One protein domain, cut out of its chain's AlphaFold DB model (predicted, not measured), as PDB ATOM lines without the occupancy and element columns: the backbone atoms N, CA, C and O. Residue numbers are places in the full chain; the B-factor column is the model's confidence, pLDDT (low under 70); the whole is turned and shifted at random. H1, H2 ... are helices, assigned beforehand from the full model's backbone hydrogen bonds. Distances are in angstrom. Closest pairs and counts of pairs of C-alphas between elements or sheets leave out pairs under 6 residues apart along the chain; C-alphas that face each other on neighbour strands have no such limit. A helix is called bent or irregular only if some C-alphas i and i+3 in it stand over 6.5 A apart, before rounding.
ATOM      1  N   LEU A  35     143.719 145.259 107.436       88.62
ATOM      2  CA  LEU A  35     142.926 146.431 107.086       88.62
ATOM      3  C   LEU A  35     142.359 147.059 108.359       88.62
ATOM      4  O   LEU A  35     141.965 146.362 109.295       88.62
ATOM      5  N   THR A  36     142.305 148.388 108.385       87.75
ATOM      6  CA  THR A  36     141.617 149.131 109.441       87.75
ATOM      7  C   THR A  36     140.115 148.884 109.369       87.75
ATOM      8  O   THR A  36     139.547 148.742 108.281       87.75
ATOM      9  N   LEU A  37     139.460 148.871 110.529       87.94
ATOM     10  CA  LEU A  37     138.006 148.757 110.614       87.94
ATOM     11  C   LEU A  37     137.318 149.934 109.899       87.94
ATOM     12  O   LEU A  37     137.902 151.015 109.746       87.94
ATOM     13  N   SER A  38     136.086 149.708 109.436       88.31
ATOM     14  CA  SER A  38     135.287 150.721 108.739       88.31
ATOM     15  C   SER A  38     135.027 151.958 109.611       88.31
ATOM     16  O   SER A  38     135.167 151.913 110.831       88.31
ATOM     17  N   LYS A  39     134.621 153.062 108.968       86.94
ATOM     18  CA  LYS A  39     134.306 154.331 109.647       86.94
ATOM     19  C   LYS A  39     133.145 154.221 110.644       86.94
ATOM     20  O   LYS A  39     133.069 154.982 111.592       86.94
ATOM     21  N   TYR A  40     132.280 153.222 110.464       87.00
ATOM     22  CA  TYR A  40     131.191 152.901 111.391       87.00
ATOM     23  C   TYR A  40     131.674 152.626 112.829       87.00
ATOM     24  O   TYR A  40     130.913 152.767 113.780       87.00
ATOM     25  N   PHE A  41     132.944 152.247 112.989       88.56
ATOM     26  CA  PHE A  41     133.566 151.958 114.278       88.56
ATOM     27  C   PHE A  41     134.440 153.105 114.802       88.56
ATOM     28  O   PHE A  41     135.166 152.897 115.768       88.56
ATOM     29  N   ASP A  42     134.442 154.282 114.162       83.69
ATOM     30  CA  ASP A  42     135.272 155.420 114.595       83.69
ATOM     31  C   ASP A  42     134.829 155.971 115.956       83.69
ATOM     32  O   ASP A  42     135.676 156.356 116.760       83.69
ATOM     33  N   SER A  43     133.527 155.924 116.242       83.38
ATOM     34  CA  SER A  43     132.927 156.243 117.538       83.38
ATOM     35  C   SER A  43     132.085 155.075 118.036       83.38
ATOM     36  O   SER A  43     131.402 154.423 117.245       83.38
ATOM     37  N   VAL A  44     132.081 154.829 119.344       82.50
ATOM     38  CA  VAL A  44     131.193 153.833 119.957       82.50
ATOM     39  C   VAL A  44     129.811 154.465 120.169       82.50
ATOM     40  O   VAL A  44     129.719 155.554 120.731       82.50
ATOM     41  N   ASN A  45     128.757 153.809 119.687       83.25
ATOM     42  CA  ASN A  45     127.358 154.230 119.787       83.25
ATOM     43  C   ASN A  45     126.455 153.033 120.170       83.25
ATOM     44  O   ASN A  45     126.902 151.883 120.203       83.25
ATOM     45  N   GLU A  46     125.174 153.293 120.434       81.31
ATOM     46  CA  GLU A  46     124.175 152.257 120.753       81.31
ATOM     47  C   GLU A  46     124.025 151.184 119.670       81.31
ATOM     48  O   GLU A  46     123.698 150.028 119.941       81.31
ATOM     49  N   GLU A  47     124.287 151.540 118.417       84.44
ATOM     50  CA  GLU A  47     124.141 150.613 117.304       84.44
ATOM     51  C   GLU A  47     125.290 149.598 117.249       84.44
ATOM     52  O   GLU A  47     125.075 148.439 116.885       84.44
ATOM     53  N   ASN A  48     126.504 150.014 117.628       88.38
ATOM     54  CA  ASN A  48     127.715 149.222 117.442       88.38
ATOM     55  C   ASN A  48     128.264 148.575 118.727       88.38
ATOM     56  O   ASN A  48     128.989 147.580 118.620       88.38
ATOM     57  N   ARG A  49     127.881 149.046 119.927       86.75
ATOM     58  CA  ARG A  49     128.399 148.519 121.209       86.75
ATOM     59  C   ARG A  49     128.137 147.021 121.419       86.75
ATOM     60  O   ARG A  49     128.981 146.304 121.949       86.75
ATOM     61  N   PHE A  50     127.023 146.510 120.895       92.69
ATOM     62  CA  PHE A  50     126.591 145.117 121.076       92.69
ATOM     63  C   PHE A  50     127.217 144.109 120.097       92.69
ATOM     64  O   PHE A  50     126.951 142.908 120.183       92.69
ATOM     65  N   ILE A  51     128.044 144.553 119.145       93.00
ATOM     66  CA  ILE A  51     128.582 143.681 118.084       93.00
ATOM     67  C   ILE A  51     129.481 142.579 118.655       93.00
ATOM     68  O   ILE A  51     129.446 141.439 118.185       93.00
ATOM     69  N   SER A  52     130.265 142.895 119.688       93.38
ATOM     70  CA  SER A  52     131.112 141.921 120.383       93.38
ATOM     71  C   SER A  52     130.274 140.798 120.999       93.38
ATOM     72  O   SER A  52     130.557 139.621 120.763       93.38
ATOM     73  N   LEU A  53     129.196 141.159 121.699       95.06
ATOM     74  CA  LEU A  53     128.239 140.224 122.283       95.06
ATOM     75  C   LEU A  53     127.590 139.355 121.204       95.06
ATOM     76  O   LEU A  53     127.598 138.129 121.310       95.06
ATOM     77  N   GLN A  54     127.103 139.967 120.122       95.25
ATOM     78  CA  GLN A  54     126.441 139.248 119.033       95.25
ATOM     79  C   GLN A  54     127.353 138.189 118.398       95.25
ATOM     80  O   GLN A  54     126.944 137.046 118.180       95.25
ATOM     81  N   ILE A  55     128.600 138.558 118.092       94.56
ATOM     82  CA  ILE A  55     129.575 137.642 117.490       94.56
ATOM     83  C   ILE A  55     129.915 136.514 118.466       94.56
ATOM     84  O   ILE A  55     130.038 135.359 118.049       94.56
ATOM     85  N   LEU A  56     130.073 136.825 119.754       94.75
ATOM     86  CA  LEU A  56     130.431 135.837 120.763       94.75
ATOM     87  C   LEU A  56     129.313 134.811 120.979       94.75
ATOM     88  O   LEU A  56     129.581 133.614 120.914       94.75
ATOM     89  N   LEU A  57     128.064 135.257 121.140       94.50
ATOM     90  CA  LEU A  57     126.912 134.364 121.298       94.50
ATOM     91  C   LEU A  57     126.717 133.463 120.069       94.50
ATOM     92  O   LEU A  57     126.468 132.264 120.211       94.50
ATOM     93  N   LYS A  58     126.923 133.998 118.857       93.56
ATOM     94  CA  LYS A  58     126.911 133.202 117.618       93.56
ATOM     95  C   LYS A  58     128.018 132.145 117.589       93.56
ATOM     96  O   LYS A  58     127.775 131.027 117.142       93.56
ATOM     97  N   ARG A  59     129.224 132.459 118.075       92.06
ATOM     98  CA  ARG A  59     130.332 131.486 118.173       92.06
ATOM     99  C   ARG A  59     130.036 130.384 119.189       92.06
ATOM    100  O   ARG A  59     130.319 129.226 118.902       92.06
ATOM    101  N   LEU A  60     129.443 130.738 120.329       91.75
ATOM    102  CA  LEU A  60     129.041 129.797 121.382       91.75
ATOM    103  C   LEU A  60     127.852 128.908 120.991       91.75
ATOM    104  O   LEU A  60     127.645 127.880 121.614       91.75
ATOM    105  N   SER A  61     127.106 129.275 119.950       92.31
ATOM    106  CA  SER A  61     125.951 128.509 119.448       92.31
ATOM    107  C   SER A  61     126.250 127.796 118.119       92.31
ATOM    108  O   SER A  61     125.386 127.162 117.509       92.31
ATOM    109  N   GLY A  62     127.476 127.944 117.611       91.50
ATOM    110  CA  GLY A  62     127.899 127.478 116.297       91.50
ATOM    111  C   GLY A  62     128.424 126.042 116.283       91.50
ATOM    112  O   GLY A  62     128.041 125.192 117.086       91.50
ATOM    113  N   HIS A  63     129.314 125.782 115.328       92.62
ATOM    114  CA  HIS A  63     130.065 124.534 115.233       92.62
ATOM    115  C   HIS A  63     131.472 124.735 115.805       92.62
ATOM    116  O   HIS A  63     132.107 125.761 115.548       92.62
ATOM    117  N   VAL A  64     131.970 123.757 116.564       90.88
ATOM    118  CA  VAL A  64     133.262 123.845 117.257       90.88
ATOM    119  C   VAL A  64     134.224 122.751 116.803       90.88
ATOM    120  O   VAL A  64     133.873 121.581 116.639       90.88
ATOM    121  N   GLY A  65     135.486 123.148 116.638       89.56
ATOM    122  CA  GLY A  65     136.595 122.253 116.326       89.56
ATOM    123  C   GLY A  65     136.646 121.808 114.864       89.56
ATOM    124  O   GLY A  65     135.796 122.137 114.043       89.56
ATOM    125  N   ARG A  66     137.680 121.030 114.522       90.31
ATOM    126  CA  ARG A  66     137.893 120.542 113.145       90.31
ATOM    127  C   ARG A  66     136.779 119.612 112.666       90.31
ATOM    128  O   ARG A  66     136.451 119.629 111.489       90.31
ATOM    129  N   ARG A  67     136.192 118.844 113.588       91.75
ATOM    130  CA  ARG A  67     135.062 117.942 113.327       91.75
ATOM    131  C   ARG A  67     133.719 118.670 113.193       91.75
ATOM    132  O   ARG A  67     132.730 118.012 112.911       91.75
ATOM    133  N   GLN A  68     133.690 119.995 113.389       92.19
ATOM    134  CA  GLN A  68     132.483 120.819 113.290       92.19
ATOM    135  C   GLN A  68     131.345 120.285 114.172       92.19
ATOM    136  O   GLN A  68     130.226 120.091 113.711       92.19
ATOM    137  N   HIS A  69     131.615 120.035 115.456       91.62
ATOM    138  CA  HIS A  69     130.569 119.593 116.377       91.62
ATOM    139  C   HIS A  69     129.578 120.727 116.620       91.62
ATOM    140  O   HIS A  69     129.972 121.798 117.084       91.62
ATOM    141  N   LYS A  70     128.301 120.503 116.300       92.62
ATOM    142  CA  LYS A  70     127.234 121.470 116.557       92.62
ATOM    143  C   LYS A  70     126.959 121.549 118.057       92.62
ATOM    144  O   LYS A  70     126.739 120.527 118.701       92.62
ATOM    145  N   ILE A  71     126.959 122.761 118.604       89.56
ATOM    146  CA  ILE A  71     126.459 122.998 119.958       89.56
ATOM    147  C   ILE A  71     124.928 122.968 119.904       89.56
ATOM    148  O   ILE A  71     124.314 123.717 119.146       89.56
ATOM    149  N   ASN A  72     124.323 122.080 120.697       86.88
ATOM    150  CA  ASN A  72     122.869 121.873 120.716       86.88
ATOM    151  C   ASN A  72     122.107 123.020 121.392       86.88
ATOM    152  O   ASN A  72     120.916 123.188 121.157       86.88
ATOM    153  N   CYS A  73     122.774 123.790 122.251       89.19
ATOM    154  CA  CYS A  73     122.176 124.929 122.927       89.19
ATOM    155  C   CYS A  73     122.432 126.219 122.142       89.19
ATOM    156  O   CYS A  73     123.586 126.596 121.936       89.19
ATOM    157  N   ASP A  74     121.362 126.895 121.724       89.44
ATOM    158  CA  ASP A  74     121.464 128.177 121.033       89.44
ATOM    159  C   ASP A  74     121.308 129.346 122.010       89.44
ATOM    160  O   ASP A  74     120.204 129.733 122.384       89.44
ATOM    161  N   VAL A  75     122.438 129.916 122.425       90.69
ATOM    162  CA  VAL A  75     122.478 131.086 123.315       90.69
ATOM    163  C   VAL A  75     122.280 132.387 122.522       90.69
ATOM    164  O   VAL A  75     122.008 133.437 123.101       90.69
ATOM    165  N   SER A  76     122.387 132.352 121.187       92.38
ATOM    166  CA  SER A  76     122.247 133.545 120.345       92.38
ATOM    167  C   SER A  76     120.826 134.105 120.306       92.38
ATOM    168  O   SER A  76     120.662 135.305 120.101       92.38
ATOM    169  N   VAL A  77     119.825 133.279 120.626       91.56
ATOM    170  CA  VAL A  77     118.413 133.676 120.773       91.56
ATOM    171  C   VAL A  77     118.225 134.753 121.851       91.56
ATOM    172  O   VAL A  77     117.333 135.588 121.754       91.56
ATOM    173  N   HIS A  78     119.097 134.794 122.862       91.38
ATOM    174  CA  HIS A  78     119.004 135.759 123.960       91.38
ATOM    175  C   HIS A  78     119.617 137.131 123.637       91.38
ATOM    176  O   HIS A  78     119.581 138.027 124.481       91.38
ATOM    177  N   PHE A  79     120.173 137.316 122.435       93.88
ATOM    178  CA  PHE A  79     120.825 138.565 122.042       93.88
ATOM    179  C   PHE A  79     119.876 139.766 122.084       93.88
ATOM    180  O   PHE A  79     120.229 140.790 122.664       93.88
ATOM    181  N   ASP A  80     118.675 139.642 121.516       91.38
ATOM    182  CA  ASP A  80     117.737 140.769 121.449       91.38
ATOM    183  C   ASP A  80     117.260 141.182 122.843       91.38
ATOM    184  O   ASP A  80     117.164 142.373 123.129       91.38
ATOM    185  N   LYS A  81     117.065 140.213 123.748       88.50
ATOM    186  CA  LYS A  81     116.712 140.489 125.146       88.50
ATOM    187  C   LYS A  81     117.853 141.175 125.900       88.50
ATOM    188  O   LYS A  81     117.617 142.151 126.597       88.50
ATOM    189  N   LEU A  82     119.097 140.727 125.719       88.00
ATOM    190  CA  LEU A  82     120.274 141.396 126.293       88.00
ATOM    191  C   LEU A  82     120.436 142.828 125.766       88.00
ATOM    192  O   LEU A  82     120.716 143.739 126.539       88.00
ATOM    193  N   LYS A  83     120.192 143.035 124.468       88.50
ATOM    194  CA  LYS A  83     120.213 144.361 123.845       88.50
ATOM    195  C   LYS A  83     119.106 145.271 124.390       88.50
ATOM    196  O   LYS A  83     119.370 146.441 124.638       88.50
ATOM    197  N   GLN A  84     117.896 144.748 124.600       84.06
ATOM    198  CA  GLN A  84     116.781 145.484 125.217       84.06
ATOM    199  C   GLN A  84     117.086 145.895 126.660       84.06
ATOM    200  O   GLN A  84     116.747 147.002 127.059       84.06
ATOM    201  N   LEU A  85     117.765 145.028 127.414       78.12
ATOM    202  CA  LEU A  85     118.250 145.330 128.763       78.12
ATOM    203  C   LEU A  85     119.447 146.297 128.770       78.12
ATOM    204  O   LEU A  85     119.925 146.650 129.840       78.12
ATOM    205  N   GLY A  86     119.961 146.694 127.601       79.19
ATOM    206  CA  GLY A  86     121.121 147.575 127.489       79.19
ATOM    207  C   GLY A  86     122.446 146.927 127.895       79.19
ATOM    208  O   GLY A  86     123.427 147.639 128.067       79.19
ATOM    209  N   ILE A  87     122.495 145.597 128.038       82.81
ATOM    210  CA  ILE A  87     123.668 144.868 128.533       82.81
ATOM    211  C   ILE A  87     124.563 144.480 127.360       82.81
ATOM    212  O   ILE A  87     124.189 143.653 126.520       82.81
ATOM    213  N   ASP A  88     125.775 145.031 127.317       88.69
ATOM    214  CA  ASP A  88     126.791 144.601 126.364       88.69
ATOM    215  C   ASP A  88     127.697 143.480 126.924       88.69
ATOM    216  O   ASP A  88     127.564 143.007 128.056       88.69
ATOM    217  N   TRP A  89     128.631 142.983 126.106       92.69
ATOM    218  CA  TRP A  89     129.558 141.930 126.542       92.69
ATOM    219  C   TRP A  89     130.501 142.383 127.668       92.69
ATOM    220  O   TRP A  89     130.947 141.588 128.496       92.69
ATOM    221  N   HIS A  90     130.879 143.651 127.662       88.69
ATOM    222  CA  HIS A  90     131.816 144.234 128.605       88.69
ATOM    223  C   HIS A  90     131.162 144.516 129.960       88.69
ATOM    224  O   HIS A  90     131.810 144.294 130.989       88.69
ATOM    225  N   ASP A  91     129.880 144.863 129.958       85.00
ATOM    226  CA  ASP A  91     129.031 144.965 131.140       85.00
ATOM    227  C   ASP A  91     128.833 143.589 131.769       85.00
ATOM    228  O   ASP A  91     129.118 143.391 132.949       85.00
ATOM    229  N   LEU A  92     128.486 142.587 130.955       88.56
ATOM    230  CA  LEU A  92     128.215 141.220 131.405       88.56
ATOM    231  C   LEU A  92     129.427 140.558 132.093       88.56
ATOM    232  O   LEU A  92     129.279 139.732 132.992       88.56
ATOM    233  N   LYS A  93     130.651 140.957 131.729       88.81
ATOM    234  CA  LYS A  93     131.878 140.535 132.431       88.81
ATOM    235  C   LYS A  93     132.091 141.223 133.774       88.81
ATOM    236  O   LYS A  93     132.814 140.674 134.608       88.81
ATOM    237  N   SER A  94     131.538 142.411 133.957       81.38
ATOM    238  CA  SER A  94     131.733 143.243 135.144       81.38
ATOM    239  C   SER A  94     130.684 142.984 136.229       81.38
ATOM    240  O   SER A  94     130.887 143.409 137.361       81.38
ATOM    241  N   MET A  95     129.607 142.263 135.899       78.31
ATOM    242  CA  MET A  95     128.533 141.900 136.828       78.31
ATOM    243  C   MET A  95     129.022 141.030 137.992       78.31
ATOM    244  O   MET A  95     129.909 140.181 137.827       78.31
ATOM    245  N   SER A  96     128.412 141.230 139.166       80.75
ATOM    246  CA  SER A  96     128.648 140.390 140.341       80.75
ATOM    247  C   SER A  96     128.064 138.989 140.141       80.75
ATOM    248  O   SER A  96     127.300 138.724 139.208       80.75
ATOM    249  N   ARG A  97     128.436 138.054 141.020       81.94
ATOM    250  CA  ARG A  97     127.926 136.681 140.953       81.94
ATOM    251  C   ARG A  97     126.414 136.651 141.168       81.94
ATOM    252  O   ARG A  97     125.720 135.898 140.492       81.94
ATOM    253  N   GLU A  98     125.925 137.458 142.095       81.44
ATOM    254  CA  GLU A  98     124.519 137.567 142.465       81.44
ATOM    255  C   GLU A  98     123.699 138.112 141.290       81.44
ATOM    256  O   GLU A  98     122.708 137.492 140.897       81.44
ATOM    257  N   ASP A  99     124.185 139.176 140.645       77.25
ATOM    258  CA  ASP A  99     123.518 139.784 139.487       77.25
ATOM    259  C   ASP A  99     123.495 138.834 138.285       77.25
ATOM    260  O   ASP A  99     122.508 138.759 137.556       77.25
ATOM    261  N   LEU A 100     124.573 138.069 138.070       85.19
ATOM    262  CA  LEU A 100     124.611 137.058 137.012       85.19
ATOM    263  C   LEU A 100     123.602 135.938 137.269       85.19
ATOM    264  O   LEU A 100     122.960 135.471 136.329       85.19
ATOM    265  N   ILE A 101     123.440 135.504 138.522       83.38
ATOM    266  CA  ILE A 101     122.435 134.500 138.887       83.38
ATOM    267  C   ILE A 101     121.033 135.041 138.600       83.38
ATOM    268  O   ILE A 101     120.221 134.332 138.002       83.38
ATOM    269  N   GLU A 102     120.749 136.285 138.982       84.44
ATOM    270  CA  GLU A 102     119.464 136.932 138.723       84.44
ATOM    271  C   GLU A 102     119.191 137.098 137.223       84.44
ATOM    272  O   GLU A 102     118.161 136.626 136.737       84.44
ATOM    273  N   LEU A 103     120.145 137.649 136.469       87.12
ATOM    274  CA  LEU A 103     120.044 137.822 135.021       87.12
ATOM    275  C   LEU A 103     119.815 136.482 134.310       87.12
ATOM    276  O   LEU A 103     118.947 136.368 133.447       87.12
ATOM    277  N   MET A 104     120.576 135.442 134.657       89.69
ATOM    278  CA  MET A 104     120.466 134.144 133.988       89.69
ATOM    279  C   MET A 104     119.196 133.376 134.371       89.69
ATOM    280  O   MET A 104     118.717 132.584 133.559       89.69
ATOM    281  N   ASN A 105     118.669 133.557 135.586       86.00
ATOM    282  CA  ASN A 105     117.503 132.813 136.070       86.00
ATOM    283  C   ASN A 105     116.178 133.531 135.807       86.00
ATOM    284  O   ASN A 105     115.250 132.896 135.309       86.00
ATOM    285  N   LYS A 106     116.081 134.817 136.158       80.69
ATOM    286  CA  LYS A 106     114.826 135.579 136.116       80.69
ATOM    287  C   LYS A 106     114.618 136.261 134.774       80.69
ATOM    288  O   LYS A 106     113.564 136.109 134.174       80.69
ATOM    289  N   GLU A 107     115.636 136.964 134.285       83.38
ATOM    290  CA  GLU A 107     115.504 137.744 133.055       83.38
ATOM    291  C   GLU A 107     115.638 136.855 131.819       83.38
ATOM    292  O   GLU A 107     114.729 136.751 131.005       83.38
ATOM    293  N   LEU A 108     116.762 136.165 131.653       85.62
ATOM    294  CA  LEU A 108     117.027 135.383 130.443       85.62
ATOM    295  C   LEU A 108     116.418 133.976 130.480       85.62
ATOM    296  O   LEU A 108     116.322 133.344 129.428       85.62
ATOM    297  N   CYS A 109     116.035 133.489 131.666       88.31
ATOM    298  CA  CYS A 109     115.512 132.137 131.900       88.31
ATOM    299  C   CYS A 109     116.353 131.034 131.224       88.31
ATOM    300  O   CYS A 109     115.830 130.130 130.572       88.31
ATOM    301  N   LEU A 110     117.679 131.111 131.364       90.00
ATOM    302  CA  LEU A 110     118.609 130.191 130.715       90.00
ATOM    303  C   LEU A 110     118.509 128.773 131.300       90.00
ATOM    304  O   LEU A 110     118.511 128.573 132.522       90.00
ATOM    305  N   SER A 111     118.540 127.768 130.422       91.06
ATOM    306  CA  SER A 111     118.695 126.362 130.814       91.06
ATOM    307  C   SER A 111     120.078 126.100 131.428       91.06
ATOM    308  O   SER A 111     121.024 126.862 131.218       91.06
ATOM    309  N   HIS A 112     120.240 124.996 132.164       90.75
ATOM    310  CA  HIS A 112     121.545 124.632 132.738       90.75
ATOM    311  C   HIS A 112     122.647 124.487 131.674       90.75
ATOM    312  O   HIS A 112     123.773 124.930 131.894       90.75
ATOM    313  N   ALA A 113     122.320 123.944 130.497       89.56
ATOM    314  CA  ALA A 113     123.262 123.824 129.384       89.56
ATOM    315  C   ALA A 113     123.632 125.189 128.772       89.56
ATOM    316  O   ALA A 113     124.806 125.439 128.480       89.56
ATOM    317  N   ALA A 114     122.657 126.096 128.626       89.31
ATOM    318  CA  ALA A 114     122.896 127.466 128.163       89.31
ATOM    319  C   ALA A 114     123.801 128.231 129.134       89.31
ATOM    320  O   ALA A 114     124.779 128.851 128.714       89.31
ATOM    321  N   LYS A 115     123.520 128.115 130.439       92.31
ATOM    322  CA  LYS A 115     124.340 128.689 131.512       92.31
ATOM    323  C   LYS A 115     125.769 128.178 131.439       92.31
ATOM    324  O   LYS A 115     126.684 128.988 131.399       92.31
ATOM    325  N   ALA A 116     125.964 126.862 131.356       90.56
ATOM    326  CA  ALA A 116     127.298 126.274 131.271       90.56
ATOM    327  C   ALA A 116     128.074 126.811 130.059       90.56
ATOM    328  O   ALA A 116     129.224 127.218 130.194       90.56
ATOM    329  N   THR A 117     127.422 126.895 128.898       90.81
ATOM    330  CA  THR A 117     128.045 127.388 127.663       90.81
ATOM    331  C   THR A 117     128.449 128.858 127.796       90.81
ATOM    332  O   THR A 117     129.592 129.209 127.508       90.81
ATOM    333  N   LEU A 118     127.553 129.716 128.286       91.44
ATOM    334  CA  LEU A 118     127.830 131.140 128.463       91.44
ATOM    335  C   LEU A 118     128.897 131.392 129.543       91.44
ATOM    336  O   LEU A 118     129.795 132.211 129.342       91.44
ATOM    337  N   LEU A 119     128.854 130.646 130.650       92.06
ATOM    338  CA  LEU A 119     129.809 130.768 131.750       92.06
ATOM    339  C   LEU A 119     131.246 130.478 131.312       92.06
ATOM    340  O   LEU A 119     132.144 131.147 131.806       92.06
ATOM    341  N   THR A 120     131.489 129.590 130.339       90.31
ATOM    342  CA  THR A 120     132.860 129.368 129.827       90.31
ATOM    343  C   THR A 120     133.511 130.650 129.297       90.31
ATOM    344  O   THR A 120     134.708 130.869 129.481       90.31
ATOM    345  N   ALA A 121     132.724 131.527 128.671       91.94
ATOM    346  CA  ALA A 121     133.203 132.800 128.149       91.94
ATOM    347  C   ALA A 121     133.331 133.873 129.241       91.94
ATOM    348  O   ALA A 121     134.263 134.685 129.196       91.94
ATOM    349  N   ILE A 122     132.395 133.890 130.198       92.88
ATOM    350  CA  ILE A 122     132.383 134.842 131.319       92.88
ATOM    351  C   ILE A 122     133.536 134.554 132.276       92.88
ATOM    352  O   ILE A 122     134.222 135.485 132.681       92.88
ATOM    353  N   GLU A 123     133.772 133.285 132.599       91.88
ATOM    354  CA  GLU A 123     134.832 132.841 133.504       91.88
ATOM    355  C   GLU A 123     136.211 133.192 132.946       91.88
ATOM    356  O   GLU A 123     137.038 133.798 133.619       91.88
ATOM    357  N   ALA A 124     136.429 132.933 131.653       89.94
ATOM    358  CA  ALA A 124     137.651 133.342 130.966       89.94
ATOM    359  C   ALA A 124     137.779 134.872 130.801       89.94
ATOM    360  O   ALA A 124     138.817 135.348 130.335       89.94
ATOM    361  N   LYS A 125     136.726 135.640 131.125       92.62
ATOM    362  CA  LYS A 125     136.624 137.101 130.974       92.62
ATOM    363  C   LYS A 125     137.134 137.567 129.612       92.62
ATOM    364  O   LYS A 125     137.959 138.477 129.519       92.62
ATOM    365  N   ILE A 126     136.661 136.929 128.540       94.56
ATOM    366  CA  ILE A 126     137.176 137.140 127.177       94.56
ATOM    367  C   ILE A 126     137.208 138.635 126.826       94.56
ATOM    368  O   ILE A 126     136.205 139.333 126.953       94.56
ATOM    369  N   CYS A 127     138.349 139.135 126.343       92.50
ATOM    370  CA  CYS A 127     138.571 140.555 126.060       92.50
ATOM    371  C   CYS A 127     137.449 141.172 125.209       92.50
ATOM    372  O   CYS A 127     136.896 142.197 125.597       92.50
ATOM    373  N   GLY A 128     137.047 140.513 124.117       92.94
ATOM    374  CA  GLY A 128     135.854 140.883 123.345       92.94
ATOM    375  C   GLY A 128     136.019 142.086 122.410       92.94
ATOM    376  O   GLY A 128     135.054 142.470 121.763       92.94
ATOM    377  N   VAL A 129     137.224 142.650 122.289       94.81
ATOM    378  CA  VAL A 129     137.524 143.732 121.331       94.81
ATOM    379  C   VAL A 129     137.504 143.203 119.900       94.81
ATOM    380  O   VAL A 129     138.089 142.146 119.623       94.81
ATOM    381  N   LEU A 130     136.867 143.940 118.987       94.25
ATOM    382  CA  LEU A 130     136.870 143.619 117.561       94.25
ATOM    383  C   LEU A 130     138.234 143.942 116.949       94.25
ATOM    384  O   LEU A 130     138.673 145.090 116.945       94.25
ATOM    385  N   LYS A 131     138.887 142.918 116.403       92.94
ATOM    386  CA  LYS A 131     140.217 143.012 115.806       92.94
ATOM    387  C   LYS A 131     140.175 143.416 114.348       92.94
ATOM    388  O   LYS A 131     139.242 143.071 113.616       92.94
ATOM    389  N   LYS A 132     141.266 144.018 113.890       90.38
ATOM    390  CA  LYS A 132     141.578 144.153 112.469       90.38
ATOM    391  C   LYS A 132     141.645 142.780 111.804       90.38
ATOM    392  O   LYS A 132     142.002 141.765 112.406       90.38
ATOM    393  N   SER A 133     141.282 142.744 110.531       88.69
ATOM    394  CA  SER A 133     141.261 141.523 109.731       88.69
ATOM    395  C   SER A 133     141.829 141.800 108.344       88.69
ATOM    396  O   SER A 133     142.110 142.940 107.980       88.69
ATOM    397  N   THR A 134     141.998 140.749 107.553       86.25
ATOM    398  CA  THR A 134     142.331 140.860 106.126       86.25
ATOM    399  C   THR A 134     141.162 141.400 105.300       86.25
ATOM    400  O   THR A 134     141.348 141.811 104.158       86.25
ATOM    401  N   ARG A 135     139.952 141.418 105.876       85.44
ATOM    402  CA  ARG A 135     138.721 141.954 105.282       85.44
ATOM    403  C   ARG A 135     138.231 143.177 106.057       85.44
ATOM    404  O   ARG A 135     138.447 143.279 107.261       85.44
ATOM    405  N   ARG A 136     137.513 144.071 105.365       79.06
ATOM    406  CA  ARG A 136     136.929 145.295 105.946       79.06
ATOM    407  C   ARG A 136     135.817 145.005 106.964       79.06
ATOM    408  O   ARG A 136     135.726 145.696 107.972       79.06
ATOM    409  N   HIS A 137     135.008 143.972 106.722       81.69
ATOM    410  CA  HIS A 137     134.064 143.434 107.704       81.69
ATOM    411  C   HIS A 137     134.780 142.386 108.555       81.69
ATOM    412  O   HIS A 137     135.029 141.267 108.097       81.69
ATOM    413  N   SER A 138     135.155 142.768 109.773       85.44
ATOM    414  CA  SER A 138     135.772 141.850 110.724       85.44
ATOM    415  C   SER A 138     134.709 141.175 111.579       85.44
ATOM    416  O   SER A 138     133.803 141.828 112.084       85.44
ATOM    417  N   THR A 139     134.853 139.868 111.775       88.31
ATOM    418  CA  THR A 139     134.138 139.093 112.800       88.31
ATOM    419  C   THR A 139     135.111 138.531 113.837       88.31
ATOM    420  O   THR A 139     134.762 137.638 114.608       88.31
ATOM    421  N   ASN A 140     136.362 139.007 113.837       91.75
ATOM    422  CA  ASN A 140     137.428 138.493 114.685       91.75
ATOM    423  C   ASN A 140     137.436 139.217 116.026       91.75
ATOM    424  O   ASN A 140     137.837 140.370 116.096       91.75
ATOM    425  N   LEU A 141     137.053 138.526 117.097       94.31
ATOM    426  CA  LEU A 141     137.185 139.044 118.458       94.31
ATOM    427  C   LEU A 141     138.519 138.648 119.091       94.31
ATOM    428  O   LEU A 141     139.083 137.583 118.809       94.31
ATOM    429  N   CYS A 142     139.009 139.484 120.000       93.75
ATOM    430  CA  CYS A 142     140.094 139.116 120.891       93.75
ATOM    431  C   CYS A 142     139.622 138.085 121.926       93.75
ATOM    432  O   CYS A 142     138.889 138.428 122.850       93.75
ATOM    433  N   MET A 143     140.098 136.843 121.788       92.88
ATOM    434  CA  MET A 143     139.782 135.720 122.686       92.88
ATOM    435  C   MET A 143     140.727 135.598 123.896       92.88
ATOM    436  O   MET A 143     140.652 134.618 124.625       92.88
ATOM    437  N   ARG A 144     141.656 136.547 124.094       91.81
ATOM    438  CA  ARG A 144     142.536 136.548 125.277       91.81
ATOM    439  C   ARG A 144     141.720 136.858 126.530       91.81
ATOM    440  O   ARG A 144     140.787 137.659 126.449       91.81
ATOM    441  N   SER A 145     142.115 136.288 127.662       92.38
ATOM    442  CA  SER A 145     141.537 136.619 128.962       92.38
ATOM    443  C   SER A 145     141.784 138.087 129.305       92.38
ATOM    444  O   SER A 145     142.854 138.635 129.020       92.38
ATOM    445  N   GLY A 146     140.764 138.743 129.843       86.38
ATOM    446  CA  GLY A 146     140.842 140.118 130.311       86.38
ATOM    447  C   GLY A 146     141.376 140.205 131.737       86.38
ATOM    448  O   GLY A 146     141.138 139.306 132.538       86.38
ATOM    449  N   SER A 147     142.055 141.305 132.062       80.56
ATOM    450  CA  SER A 147     142.439 141.643 133.435       80.56
ATOM    451  C   SER A 147     141.539 142.745 133.990       80.56
ATOM    452  O   SER A 147     141.064 143.611 133.249       80.56
ATOM    453  N   ARG A 148     141.300 142.722 135.305       76.69
ATOM    454  CA  ARG A 148     140.464 143.717 135.994       76.69
ATOM    455  C   ARG A 148     141.014 145.140 135.839       76.69
ATOM    456  O   ARG A 148     140.240 146.061 135.608       76.69
ATOM    457  N   GLU A 149     142.336 145.288 135.872       71.38
ATOM    458  CA  GLU A 149     143.061 146.560 135.703       71.38
ATOM    459  C   GLU A 149     142.714 147.287 134.397       71.38
ATOM    460  O   GLU A 149     142.672 148.511 134.349       71.38
ATOM    461  N   ASN A 150     142.414 146.533 133.336       75.31
ATOM    462  CA  ASN A 150     142.084 147.073 132.019       75.31
ATOM    463  C   ASN A 150     140.576 147.020 131.720       75.31
ATOM    464  O   ASN A 150     140.194 146.920 130.553       75.31
ATOM    465  N   GLY A 151     139.708 146.989 132.738       74.19
ATOM    466  CA  GLY A 151     138.254 146.873 132.543       74.19
ATOM    467  C   GLY A 151     137.859 145.571 131.841       74.19
ATOM    468  O   GLY A 151     137.080 145.557 130.881       74.19
TER     469      GLY A 151
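AT A GLANCE: This is residues 35 to 151 of the 471 residues of an uncharacterized protein of Strigomonas culicis (UniProt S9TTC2). Five short helices cluster loosely: H1 lies near the middle, H2 folds back beside it as a hairpin, and H3 and H5 lie over one side of H1 with H4 beyond them at the far end. Two long unnamed stretches, residues 35 to 50 and 124 to 151, reach out at the end away from H4, the second folding back on itself, and the loop of residues 64 to 69 sticks out. The 117 printed residues hold, in order, H1, H2, H3, H4 and H5 and no named strand; the class is all helix, though helices hold just 48 of the 117. The whole is compact, with a radius of gyration of the C-alphas of 14.6 A, and spans 40 by 35 by 27 A.

HOW THE PARTS SIT: Start at Leu 35 and pass residues 35 to 50 to reach H1, residues 51 to 60. Next comes H2, residues 76 to 84, which touches H1 in a helical hairpin, opposite ways at a shallow tilt of 25 degrees; their closest C-alphas, Leu 57 and Ser 76, are 4.8 A apart. H3, residues 89 to 94, is close to H1 but not clearly touching, about perpendicular at 87 degrees; the closest C-alphas, Leu 53 and Trp 89, are 4.8 A apart. H4, residues 97 to 107, is apart from H1. It is also apart from H2, but only just, at 8.5 A. H5, residues 112 to 123, only just touches H1, with 3 pairs of C-alphas within 8 A and with residues 117 to 118 alone; the closest C-alphas are those of Leu 60 and Thr 117, 6.8 A apart. H4 and H5 are close but not clearly touching, the closest C-alphas being Met 104 and Lys 115, 7.1 A apart. Every O i to N i+4 pair is within hydrogen-bond range in H1 and H4; the counts are 3 of 5 in H2, 1 of 2 in H3 and 7 of 8 in H5.

IN THESE COORDINATES: Find C-alpha 51 at (128.582, 143.681, 118.084); from there H1 runs 14.3 A. H2 covers 14.0 A and is irregular, with C-alphas 77 and 80 7.2 A apart. H3 is 9.0 A long and H4 14.8 A. H5, 15.6 A, ends at C-alpha 123 at (134.832, 132.841, 133.504).

THE WHOLE: The C-alphas farthest apart, Leu 35 and Lys 106, are 41.8 A from each other. The printed part has no cut. The link from H1 to H2 is long, with 15 residues; the other three are tight. The mean pLDDT of the printed part is 88.2, and no printed residue is under 70.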